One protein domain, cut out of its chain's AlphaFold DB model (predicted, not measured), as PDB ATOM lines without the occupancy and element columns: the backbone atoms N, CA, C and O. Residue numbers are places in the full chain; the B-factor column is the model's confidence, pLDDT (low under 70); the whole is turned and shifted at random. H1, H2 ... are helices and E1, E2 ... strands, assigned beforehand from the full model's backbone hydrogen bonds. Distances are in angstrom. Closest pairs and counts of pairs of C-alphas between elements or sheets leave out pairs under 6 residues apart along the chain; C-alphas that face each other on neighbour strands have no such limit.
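What this domain is: This is residues 3 to 73 of the 532 residues of the protein "3-hydroxyacyl-CoA dehydrogenase" of Rhodospirillales bacterium (UniProt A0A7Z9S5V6). A loose rod has H1 and H2 at one end, a small sheet at the other and H3 between. The 71 printed residues include three named helices, then an antiparallel meander, each strand beside the one before: E1 E2 E3. The class is mixed, the radius of gyration of the C-alphas 15.8 A, the spans 52, 23 and 19 A.

How they stand to each other: H1, residues 3 to 14, and H2, residues 21 to 24, are close but not clearly touching; the closest C-alphas, Ala 12 and His 22, are 6.6 A apart. H3, residues 29 to 36, is apart from both. H1 and H3 have every O i to N i+4 pair within hydrogen-bond range. E1, residues 49 to 52, E2, residues 59 to 63, and E3, residues 70 to 72, form two hairpins; within hydrogen-bond range are N 50 and O 61, 3.0 A, and N 62 and O 71, 2.8 A.

Where its parts are: H1 runs 16.6 A from C-alpha 3, (187.563, 162.346, 185.087). E3 ends at C-alpha 72, (178.503, 142.615, 171.491).

The domain as a whole: The H3 to E1 link is long. The printed part has no cut; no printed residue is under 70 in pLDDT.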
ATOM      1  N   LEU A   3     186.493 161.333 185.072       87.69
ATOM      2  CA  LEU A   3     187.563 162.346 185.087       87.69
ATOM      3  C   LEU A   3     187.373 163.492 184.080       87.69
ATOM      4  O   LEU A   3     187.931 164.566 184.283       87.69
ATOM      5  N   MET A   4     186.627 163.282 182.991       86.12
ATOM      6  CA  MET A   4     186.519 164.283 181.920       86.12
ATOM      7  C   MET A   4     185.898 165.607 182.391       86.12
ATOM      8  O   MET A   4     186.495 166.639 182.089       86.12
ATOM      9  N   PRO A   5     184.778 165.624 183.146       87.25
ATOM     10  CA  PRO A   5     184.179 166.877 183.612       87.25
ATOM     11  C   PRO A   5     185.122 167.685 184.507       87.25
ATOM     12  O   PRO A   5     185.204 168.897 184.364       87.25
ATOM     13  N   HIS A   6     185.896 167.017 185.370       88.88
ATOM     14  CA  HIS A   6     186.868 167.686 186.238       88.88
ATOM     15  C   HIS A   6     188.029 168.301 185.456       88.88
ATOM     16  O   HIS A   6     188.428 169.425 185.743       88.88
ATOM     17  N   VAL A   7     188.563 167.588 184.459       88.06
ATOM     18  CA  VAL A   7     189.648 168.112 183.615       88.06
ATOM     19  C   VAL A   7     189.158 169.300 182.796       88.06
ATOM     20  O   VAL A   7     189.804 170.341 182.788       88.06
ATOM     21  N   LEU A   8     188.007 169.163 182.136       87.56
ATOM     22  CA  LEU A   8     187.460 170.233 181.309       87.56
ATOM     23  C   LEU A   8     187.024 171.444 182.149       87.56
ATOM     24  O   LEU A   8     187.264 172.571 181.736       87.56
ATOM     25  N   GLY A   9     186.449 171.218 183.334       88.75
ATOM     26  CA  GLY A   9     186.112 172.280 184.283       88.75
ATOM     27  C   GLY A   9     187.351 173.015 184.790       88.75
ATOM     28  O   GLY A   9     187.385 174.238 184.752       88.75
ATOM     29  N   GLY A  10     188.412 172.285 185.153       90.38
ATOM     30  CA  GLY A  10     189.685 172.897 185.540       90.38
ATOM     31  C   GLY A  10     190.331 173.706 184.409       90.38
ATOM     32  O   GLY A  10     190.910 174.755 184.665       90.38
ATOM     33  N   MET A  11     190.202 173.261 183.153       89.06
ATOM     34  CA  MET A  11     190.633 174.048 181.991       89.06
ATOM     35  C   MET A  11     189.780 175.306 181.805       89.06
ATOM     36  O   MET A  11     190.339 176.371 181.578       89.06
ATOM     37  N   ALA A  12     188.454 175.205 181.939       89.44
ATOM     38  CA  ALA A  12     187.559 176.357 181.841       89.44
ATOM     39  C   ALA A  12     187.863 177.409 182.923       89.44
ATOM     40  O   ALA A  12     187.845 178.599 182.642       89.44
ATOM     41  N   GLU A  13     188.190 176.985 184.145       91.38
ATOM     42  CA  GLU A  13     188.587 177.899 185.224       91.38
ATOM     43  C   GLU A  13     189.963 178.542 184.988       91.38
ATOM     44  O   GLU A  13     190.187 179.683 185.393       91.38
ATOM     45  N   ALA A  14     190.895 177.819 184.361       91.31
ATOM     46  CA  ALA A  14     192.267 178.280 184.156       91.31
ATOM     47  C   ALA A  14     192.451 179.159 182.906       91.31
ATOM     48  O   ALA A  14     193.395 179.949 182.858       91.31
ATOM     49  N   LEU A  15     191.598 179.002 181.890       90.12
ATOM     50  CA  LEU A  15     191.716 179.710 180.615       90.12
ATOM     51  C   LEU A  15     190.934 181.036 180.623       90.12
ATOM     52  O   LEU A  15     189.825 181.086 181.160       90.12
ATOM     53  N   PRO A  16     191.459 182.107 179.995       90.25
ATOM     54  CA  PRO A  16     190.762 183.391 179.890       90.25
ATOM     55  C   PRO A  16     189.358 183.256 179.284       90.25
ATOM     56  O   PRO A  16     189.158 182.430 178.402       90.25
ATOM     57  N   GLU A  17     188.403 184.108 179.674       87.38
ATOM     58  CA  GLU A  17     187.011 184.055 179.167       87.38
ATOM     59  C   GLU A  17     186.902 184.149 177.633       87.38
ATOM     60  O   GLU A  17     185.955 183.633 177.047       87.38
ATOM     61  N   GLY A  18     187.867 184.807 176.981       87.19
ATOM     62  CA  GLY A  18     187.936 184.936 175.523       87.19
ATOM     63  C   GLY A  18     188.650 183.787 174.803       87.19
ATOM     64  O   GLY A  18     188.820 183.867 173.588       87.19
ATOM     65  N   ASP A  19     189.110 182.757 175.518       88.50
ATOM     66  CA  ASP A  19     189.797 181.622 174.903       88.50
ATOM     67  C   ASP A  19     188.816 180.767 174.065       88.50
ATOM     68  O   ASP A  19     187.748 180.392 174.566       88.50
ATOM     69  N   PRO A  20     189.167 180.399 172.814       84.06
ATOM     70  CA  PRO A  20     188.363 179.520 171.956       84.06
ATOM     71  C   PRO A  20     187.921 178.189 172.588       84.06
ATOM     72  O   PRO A  20     186.926 177.600 172.156       84.06
ATOM     73  N   PHE A  21     188.618 177.698 173.616       86.50
ATOM     74  CA  PHE A  21     188.212 176.533 174.399       86.50
ATOM     75  C   PHE A  21     186.790 176.675 174.957       86.50
ATOM     76  O   PHE A  21     186.039 175.697 174.957       86.50
ATOM     77  N   HIS A  22     186.378 177.874 175.376       87.44
ATOM     78  CA  HIS A  22     185.049 178.108 175.954       87.44
ATOM     79  C   HIS A  22     183.908 177.888 174.955       87.44
ATOM     80  O   HIS A  22     182.807 177.507 175.350       87.44
ATOM     81  N   GLU A  23     184.158 178.038 173.651       82.06
ATOM     82  CA  GLU A  23     183.152 177.779 172.611       82.06
ATOM     83  C   GLU A  23     182.888 176.277 172.411       82.06
ATOM     84  O   GLU A  23     181.766 175.856 172.086       82.06
ATOM     85  N   VAL A  24     183.924 175.457 172.623       77.81
ATOM     86  CA  VAL A  24     183.882 173.996 172.467       77.81
ATOM     87  C   VAL A  24     183.635 173.262 173.783       77.81
ATOM     88  O   VAL A  24     183.196 172.108 173.757       77.81
ATOM     89  N   PHE A  25     183.875 173.912 174.924       80.50
ATOM     90  CA  PHE A  25     183.622 173.361 176.246       80.50
ATOM     91  C   PHE A  25     182.124 173.115 176.439       80.50
ATOM     92  O   PHE A  25     181.326 174.006 176.724       80.50
ATOM     93  N   ARG A  26     181.729 171.855 176.262       76.44
ATOM     94  CA  ARG A  26     180.375 171.375 176.522       76.44
ATOM     95  C   ARG A  26     180.464 170.012 177.165       76.44
ATOM     96  O   ARG A  26     181.033 169.087 176.588       76.44
ATOM     97  N   GLU A  27     179.861 169.870 178.334       76.50
ATOM     98  CA  GLU A  27     179.649 168.559 178.930       76.50
ATOM     99  C   GLU A  27     178.362 167.951 178.350       76.50
ATOM    100  O   GLU A  27     177.281 168.487 178.603       76.50
ATOM    101  N   PRO A  28     178.428 166.861 177.562       81.62
ATOM    102  CA  PRO A  28     177.226 166.289 176.964       81.62
ATOM    103  C   PRO A  28     176.315 165.677 178.037       81.62
ATOM    104  O   PRO A  28     176.787 164.894 178.861       81.62
ATOM    105  N   ASP A  29     175.001 165.912 177.964       85.38
ATOM    106  CA  ASP A  29     174.016 165.338 178.907       85.38
ATOM    107  C   ASP A  29     174.071 163.806 178.983       85.38
ATOM    108  O   ASP A  29     173.777 163.194 180.008       85.38
ATOM    109  N   LEU A  30     174.464 163.159 177.882       86.38
ATOM    110  CA  LEU A  30     174.710 161.722 177.851       86.38
ATOM    111  C   LEU A  30     175.820 161.308 178.826       86.38
ATOM    112  O   LEU A  30     175.674 160.307 179.519       86.38
ATOM    113  N   LEU A  31     176.917 162.067 178.883       86.50
ATOM    114  CA  LEU A  31     178.045 161.762 179.759       86.50
ATOM    115  C   LEU A  31     177.643 161.903 181.230       86.50
ATOM    116  O   LEU A  31     177.956 161.010 182.017       86.50
ATOM    117  N   LYS A  32     176.895 162.963 181.568       87.62
ATOM    118  CA  LYS A  32     176.338 163.181 182.914       87.62
ATOM    119  C   LYS A  32     175.477 162.001 183.359       87.62
ATOM    120  O   LYS A  32     175.802 161.359 184.355       87.62
ATOM    121  N   ARG A  33     174.474 161.630 182.551       88.31
ATOM    122  CA  ARG A  33     173.591 160.482 182.831       88.31
ATOM    123  C   ARG A  33     174.366 159.178 182.999       88.31
ATOM    124  O   ARG A  33     174.144 158.440 183.950       88.31
ATOM    125  N   MET A  34     175.332 158.908 182.117       90.25
ATOM    126  CA  MET A  34     176.169 157.711 182.235       90.25
ATOM    127  C   MET A  34     176.941 157.672 183.561       90.25
ATOM    128  O   MET A  34     177.041 156.609 184.174       90.25
ATOM    129  N   ILE A  35     177.492 158.801 184.013       90.38
ATOM    130  CA  ILE A  35     178.215 158.880 185.289       90.38
ATOM    131  C   ILE A  35     177.255 158.663 186.469       90.38
ATOM    132  O   ILE A  35     177.570 157.849 187.339       90.38
ATOM    133  N   GLU A  36     176.090 159.316 186.465       90.00
ATOM    134  CA  GLU A  36     175.037 159.168 187.486       90.00
ATOM    135  C   GLU A  36     174.552 157.712 187.612       90.00
ATOM    136  O   GLU A  36     174.414 157.192 188.720       90.00
ATOM    137  N   ASP A  37     174.418 157.003 186.488       88.25
ATOM    138  CA  ASP A  37     174.020 155.588 186.443       88.25
ATOM    139  C   ASP A  37     175.133 154.610 186.891       88.25
ATOM    140  O   ASP A  37     174.921 153.388 187.001       88.25
ATOM    141  N   GLY A  38     176.334 155.124 187.177       89.00
ATOM    142  CA  GLY A  38     177.499 154.362 187.637       89.00
ATOM    143  C   GLY A  38     178.407 153.831 186.518       89.00
ATOM    144  O   GLY A  38     179.264 152.972 186.775       89.00
ATOM    145  N   TYR A  39     178.261 154.318 185.283       89.81
ATOM    146  CA  TYR A  39     179.145 154.004 184.153       89.81
ATOM    147  C   TYR A  39     180.369 154.931 184.120       89.81
ATOM    148  O   TYR A  39     180.527 155.786 183.251       89.81
ATOM    149  N   THR A  40     181.289 154.740 185.065       89.62
ATOM    150  CA  THR A  40     182.511 155.560 185.192       89.62
ATOM    151  C   THR A  40     183.707 155.030 184.388       89.62
ATOM    152  O   THR A  40     184.736 155.699 184.261       89.62
ATOM    153  N   GLY A  41     183.581 153.857 183.762       87.44
ATOM    154  CA  GLY A  41     184.640 153.144 183.050       87.44
ATOM    155  C   GLY A  41     184.988 151.823 183.736       87.44
ATOM    156  O   GLY A  41     184.115 151.127 184.245       87.44
ATOM    157  N   ARG A  42     186.279 151.461 183.763       82.44
ATOM    158  CA  ARG A  42     186.755 150.174 184.314       82.44
ATOM    159  C   ARG A  42     186.560 150.034 185.832       82.44
ATOM    160  O   ARG A  42     186.582 148.916 186.331       82.44
ATOM    161  N   LYS A  43     186.409 151.155 186.545       84.31
ATOM    162  CA  LYS A  43     186.167 151.202 187.997       84.31
ATOM    163  C   LYS A  43     184.684 151.034 188.366       84.31
ATOM    164  O   LYS A  43     184.392 150.787 189.527       84.31
ATOM    165  N   GLY A  44     183.776 151.194 187.402       85.88
ATOM    166  CA  GLY A  44     182.328 151.111 187.599       85.88
ATOM    167  C   GLY A  44     181.690 150.016 186.747       85.88
ATOM    168  O   GLY A  44     182.336 149.034 186.385       85.88
ATOM    169  N   LYS A  45     180.421 150.210 186.372       86.31
ATOM    170  CA  LYS A  45     179.630 149.246 185.575       86.31
ATOM    171  C   LYS A  45     180.083 149.108 184.108       86.31
ATOM    172  O   LYS A  45     179.539 148.293 183.364       86.31
ATOM    173  N   GLY A  46     181.046 149.920 183.668       89.38
ATOM    174  CA  GLY A  46     181.463 150.066 182.273       89.38
ATOM    175  C   GLY A  46     181.543 151.533 181.845       89.38
ATOM    176  O   GLY A  46     181.405 152.432 182.668       89.38
ATOM    177  N   GLY A  47     181.786 151.778 180.558       92.00
ATOM    178  CA  GLY A  47     181.677 153.099 179.924       92.00
ATOM    179  C   GLY A  47     181.100 152.954 178.515       92.00
ATOM    180  O   GLY A  47     180.288 152.073 178.284       92.00
ATOM    181  N   PHE A  48     181.578 153.703 177.515       92.81
ATOM    182  CA  PHE A  48     181.156 153.460 176.117       92.81
ATOM    183  C   PHE A  48     181.423 152.020 175.629       92.81
ATOM    184  O   PHE A  48     180.849 151.552 174.647       92.81
ATOM    185  N   TYR A  49     182.310 151.308 176.323       93.12
ATOM    186  CA  TYR A  49     182.543 149.883 176.174       93.12
ATOM    187  C   TYR A  49     182.787 149.237 177.540       93.12
ATOM    188  O   TYR A  49     183.261 149.888 178.478       93.12
ATOM    189  N   ARG A  50     182.524 147.932 177.638       91.44
ATOM    190  CA  ARG A  50     182.877 147.099 178.798       91.44
ATOM    191  C   ARG A  50     183.374 145.722 178.356       91.44
ATOM    192  O   ARG A  50     183.217 145.334 177.198       91.44
ATOM    193  N   LEU A  51     184.026 145.004 179.266       89.88
ATOM    194  CA  LEU A  51     184.374 143.595 179.079       89.88
ATOM    195  C   LEU A  51     183.435 142.765 179.946       89.88
ATOM    196  O   LEU A  51     183.564 142.790 181.166       89.88
ATOM    197  N   ASN A  52     182.515 142.052 179.308       86.94
ATOM    198  CA  ASN A  52     181.665 141.076 179.966       86.94
ATOM    199  C   ASN A  52     182.422 139.745 180.081       86.94
ATOM    200  O   ASN A  52     183.056 139.300 179.121       86.94
ATOM    201  N   THR A  53     182.400 139.156 181.274       85.12
ATOM    202  CA  THR A  53     183.032 137.866 181.590       85.12
ATOM    203  C   THR A  53     182.045 136.832 182.121       85.12
ATOM    204  O   THR A  53     182.455 135.739 182.518       85.12
ATOM    205  N   GLU A  54     180.754 137.161 182.154       76.69
ATOM    206  CA  GLU A  54     179.682 136.245 182.525       76.69
ATOM    207  C   GLU A  54     179.574 135.173 181.428       76.69
ATOM    208  O   GLU A  54     179.190 135.453 180.295       76.69
ATOM    209  N   GLY A  55     180.020 133.951 181.732       70.44
ATOM    210  CA  GLY A  55     180.110 132.844 180.767       70.44
ATOM    211  C   GLY A  55     181.528 132.334 180.481       70.44
ATOM    212  O   GLY A  55     181.700 131.472 179.626       70.44
ATOM    213  N   GLY A  56     182.552 132.837 181.181       78.38
ATOM    214  CA  GLY A  56     183.938 132.353 181.075       78.38
ATOM    215  C   GLY A  56     184.732 132.938 179.899       78.38
ATOM    216  O   GLY A  56     185.960 133.014 179.966       78.38
ATOM    217  N   ASP A  57     184.046 133.442 178.872       79.94
ATOM    218  CA  ASP A  57     184.644 134.178 177.760       79.94
ATOM    219  C   ASP A  57     184.711 135.688 178.033       79.94
ATOM    220  O   ASP A  57     183.794 136.287 178.584       79.94
ATOM    221  N   LYS A  58     185.795 136.338 177.586       86.19
ATOM    222  CA  LYS A  58     185.934 137.806 177.622       86.19
ATOM    223  C   LYS A  58     185.307 138.421 176.372       86.19
ATOM    224  O   LYS A  58     185.956 138.486 175.323       86.19
ATOM    225  N   ILE A  59     184.077 138.911 176.484       90.12
ATOM    226  CA  ILE A  59     183.340 139.544 175.385       90.12
ATOM    227  C   ILE A  59     183.410 141.063 175.540       90.12
ATOM    228  O   ILE A  59     183.024 141.624 176.559       90.12
ATOM    229  N   LYS A  60     183.910 141.756 174.511       92.31
ATOM    230  CA  LYS A  60     183.820 143.218 174.459       92.31
ATOM    231  C   LYS A  60     182.405 143.613 174.054       92.31
ATOM    232  O   LYS A  60     181.949 143.217 172.982       92.31
ATOM    233  N   GLU A  61     181.764 144.426 174.875       93.62
ATOM    234  CA  GLU A  61     180.456 145.016 174.614       93.62
ATOM    235  C   GLU A  61     180.588 146.532 174.444       93.62
ATOM    236  O   GLU A  61     181.520 147.148 174.973       93.62
ATOM    237  N   VAL A  62     179.676 147.122 173.681       94.06
ATOM    238  CA  VAL A  62     179.532 148.567 173.472       94.06
ATOM    239  C   VAL A  62     178.106 148.966 173.806       94.06
ATOM    240  O   VAL A  62     177.186 148.188 173.560       94.06
ATOM    241  N   ILE A  63     177.950 150.149 174.385       91.31
ATOM    242  CA  ILE A  63     176.637 150.700 174.702       91.31
ATOM    243  C   ILE A  63     176.001 151.287 173.437       91.31
ATOM    244  O   ILE A  63     176.672 151.956 172.645       91.31
ATOM    245  N   ASP A  64     174.713 151.038 173.249       89.50
ATOM    246  CA  ASP A  64     173.885 151.780 172.311       89.50
ATOM    247  C   ASP A  64     173.500 153.121 172.954       89.50
ATOM    248  O   ASP A  64     172.908 153.164 174.029       89.50
ATOM    249  N   LEU A  65     173.873 154.236 172.322       87.44
ATOM    250  CA  LEU A  65     173.674 155.569 172.907       87.44
ATOM    251  C   LEU A  65     172.208 156.033 172.883       87.44
ATOM    252  O   LEU A  65     171.894 157.048 173.503       87.44
ATOM    253  N   GLN A  66     171.328 155.333 172.162       86.19
ATOM    254  CA  GLN A  66     169.894 155.618 172.110       86.19
ATOM    255  C   GLN A  66     169.135 154.809 173.162       86.19
ATOM    256  O   GLN A  66     168.279 155.368 173.845       86.19
ATOM    257  N   THR A  67     169.447 153.517 173.308       88.00
ATOM    258  CA  THR A  67     168.726 152.628 174.239       88.00
ATOM    259  C   THR A  67     169.386 152.510 175.613       88.00
ATOM    260  O   THR A  67     168.713 152.183 176.586       88.00
ATOM    261  N   GLY A  68     170.693 152.770 175.716       85.56
ATOM    262  CA  GLY A  68     171.488 152.551 176.929       85.56
ATOM    263  C   GLY A  68     171.881 151.088 177.168       85.56
ATOM    264  O   GLY A  68     172.546 150.781 178.160       85.56
ATOM    265  N   GLU A  69     171.504 150.175 176.271       90.00
ATOM    266  CA  GLU A  69     171.792 148.747 176.399       90.00
ATOM    267  C   GLU A  69     173.167 148.386 175.830       90.00
ATOM    268  O   GLU A  69     173.649 148.978 174.864       90.00
ATOM    269  N   TYR A  70     173.811 147.374 176.414       92.12
ATOM    270  CA  TYR A  70     175.079 146.858 175.906       92.12
ATOM    271  C   TYR A  70     174.852 145.714 174.929       92.12
ATOM    272  O   TYR A  70     174.149 144.750 175.225       92.12
ATOM    273  N   ALA A  71     175.548 145.774 173.800       93.12
ATOM    274  CA  ALA A  71     175.581 144.705 172.818       93.12
ATOM    275  C   ALA A  71     177.020 144.309 172.488       93.12
ATOM    276  O   ALA A  71     177.972 145.072 172.676       93.12
ATOM    277  N   LYS A  72     177.197 143.100 171.948       94.06
ATOM    278  CA  LYS A  72     178.503 142.615 171.491       94.06
ATOM    279  C   LYS A  72     179.115 143.598 170.491       94.06
ATOM    280  O   LYS A  72     178.505 143.930 169.477       94.06
ATOM    281  N   ALA A  73     180.356 144.008 170.748       92.38
ATOM    282  CA  ALA A  73     181.056 144.982 169.926       92.38
ATOM    283  C   ALA A  73     181.203 144.490 168.482       92.38
ATOM    284  O   ALA A  73     181.796 143.438 168.218       92.38
TER     285      ALA A  73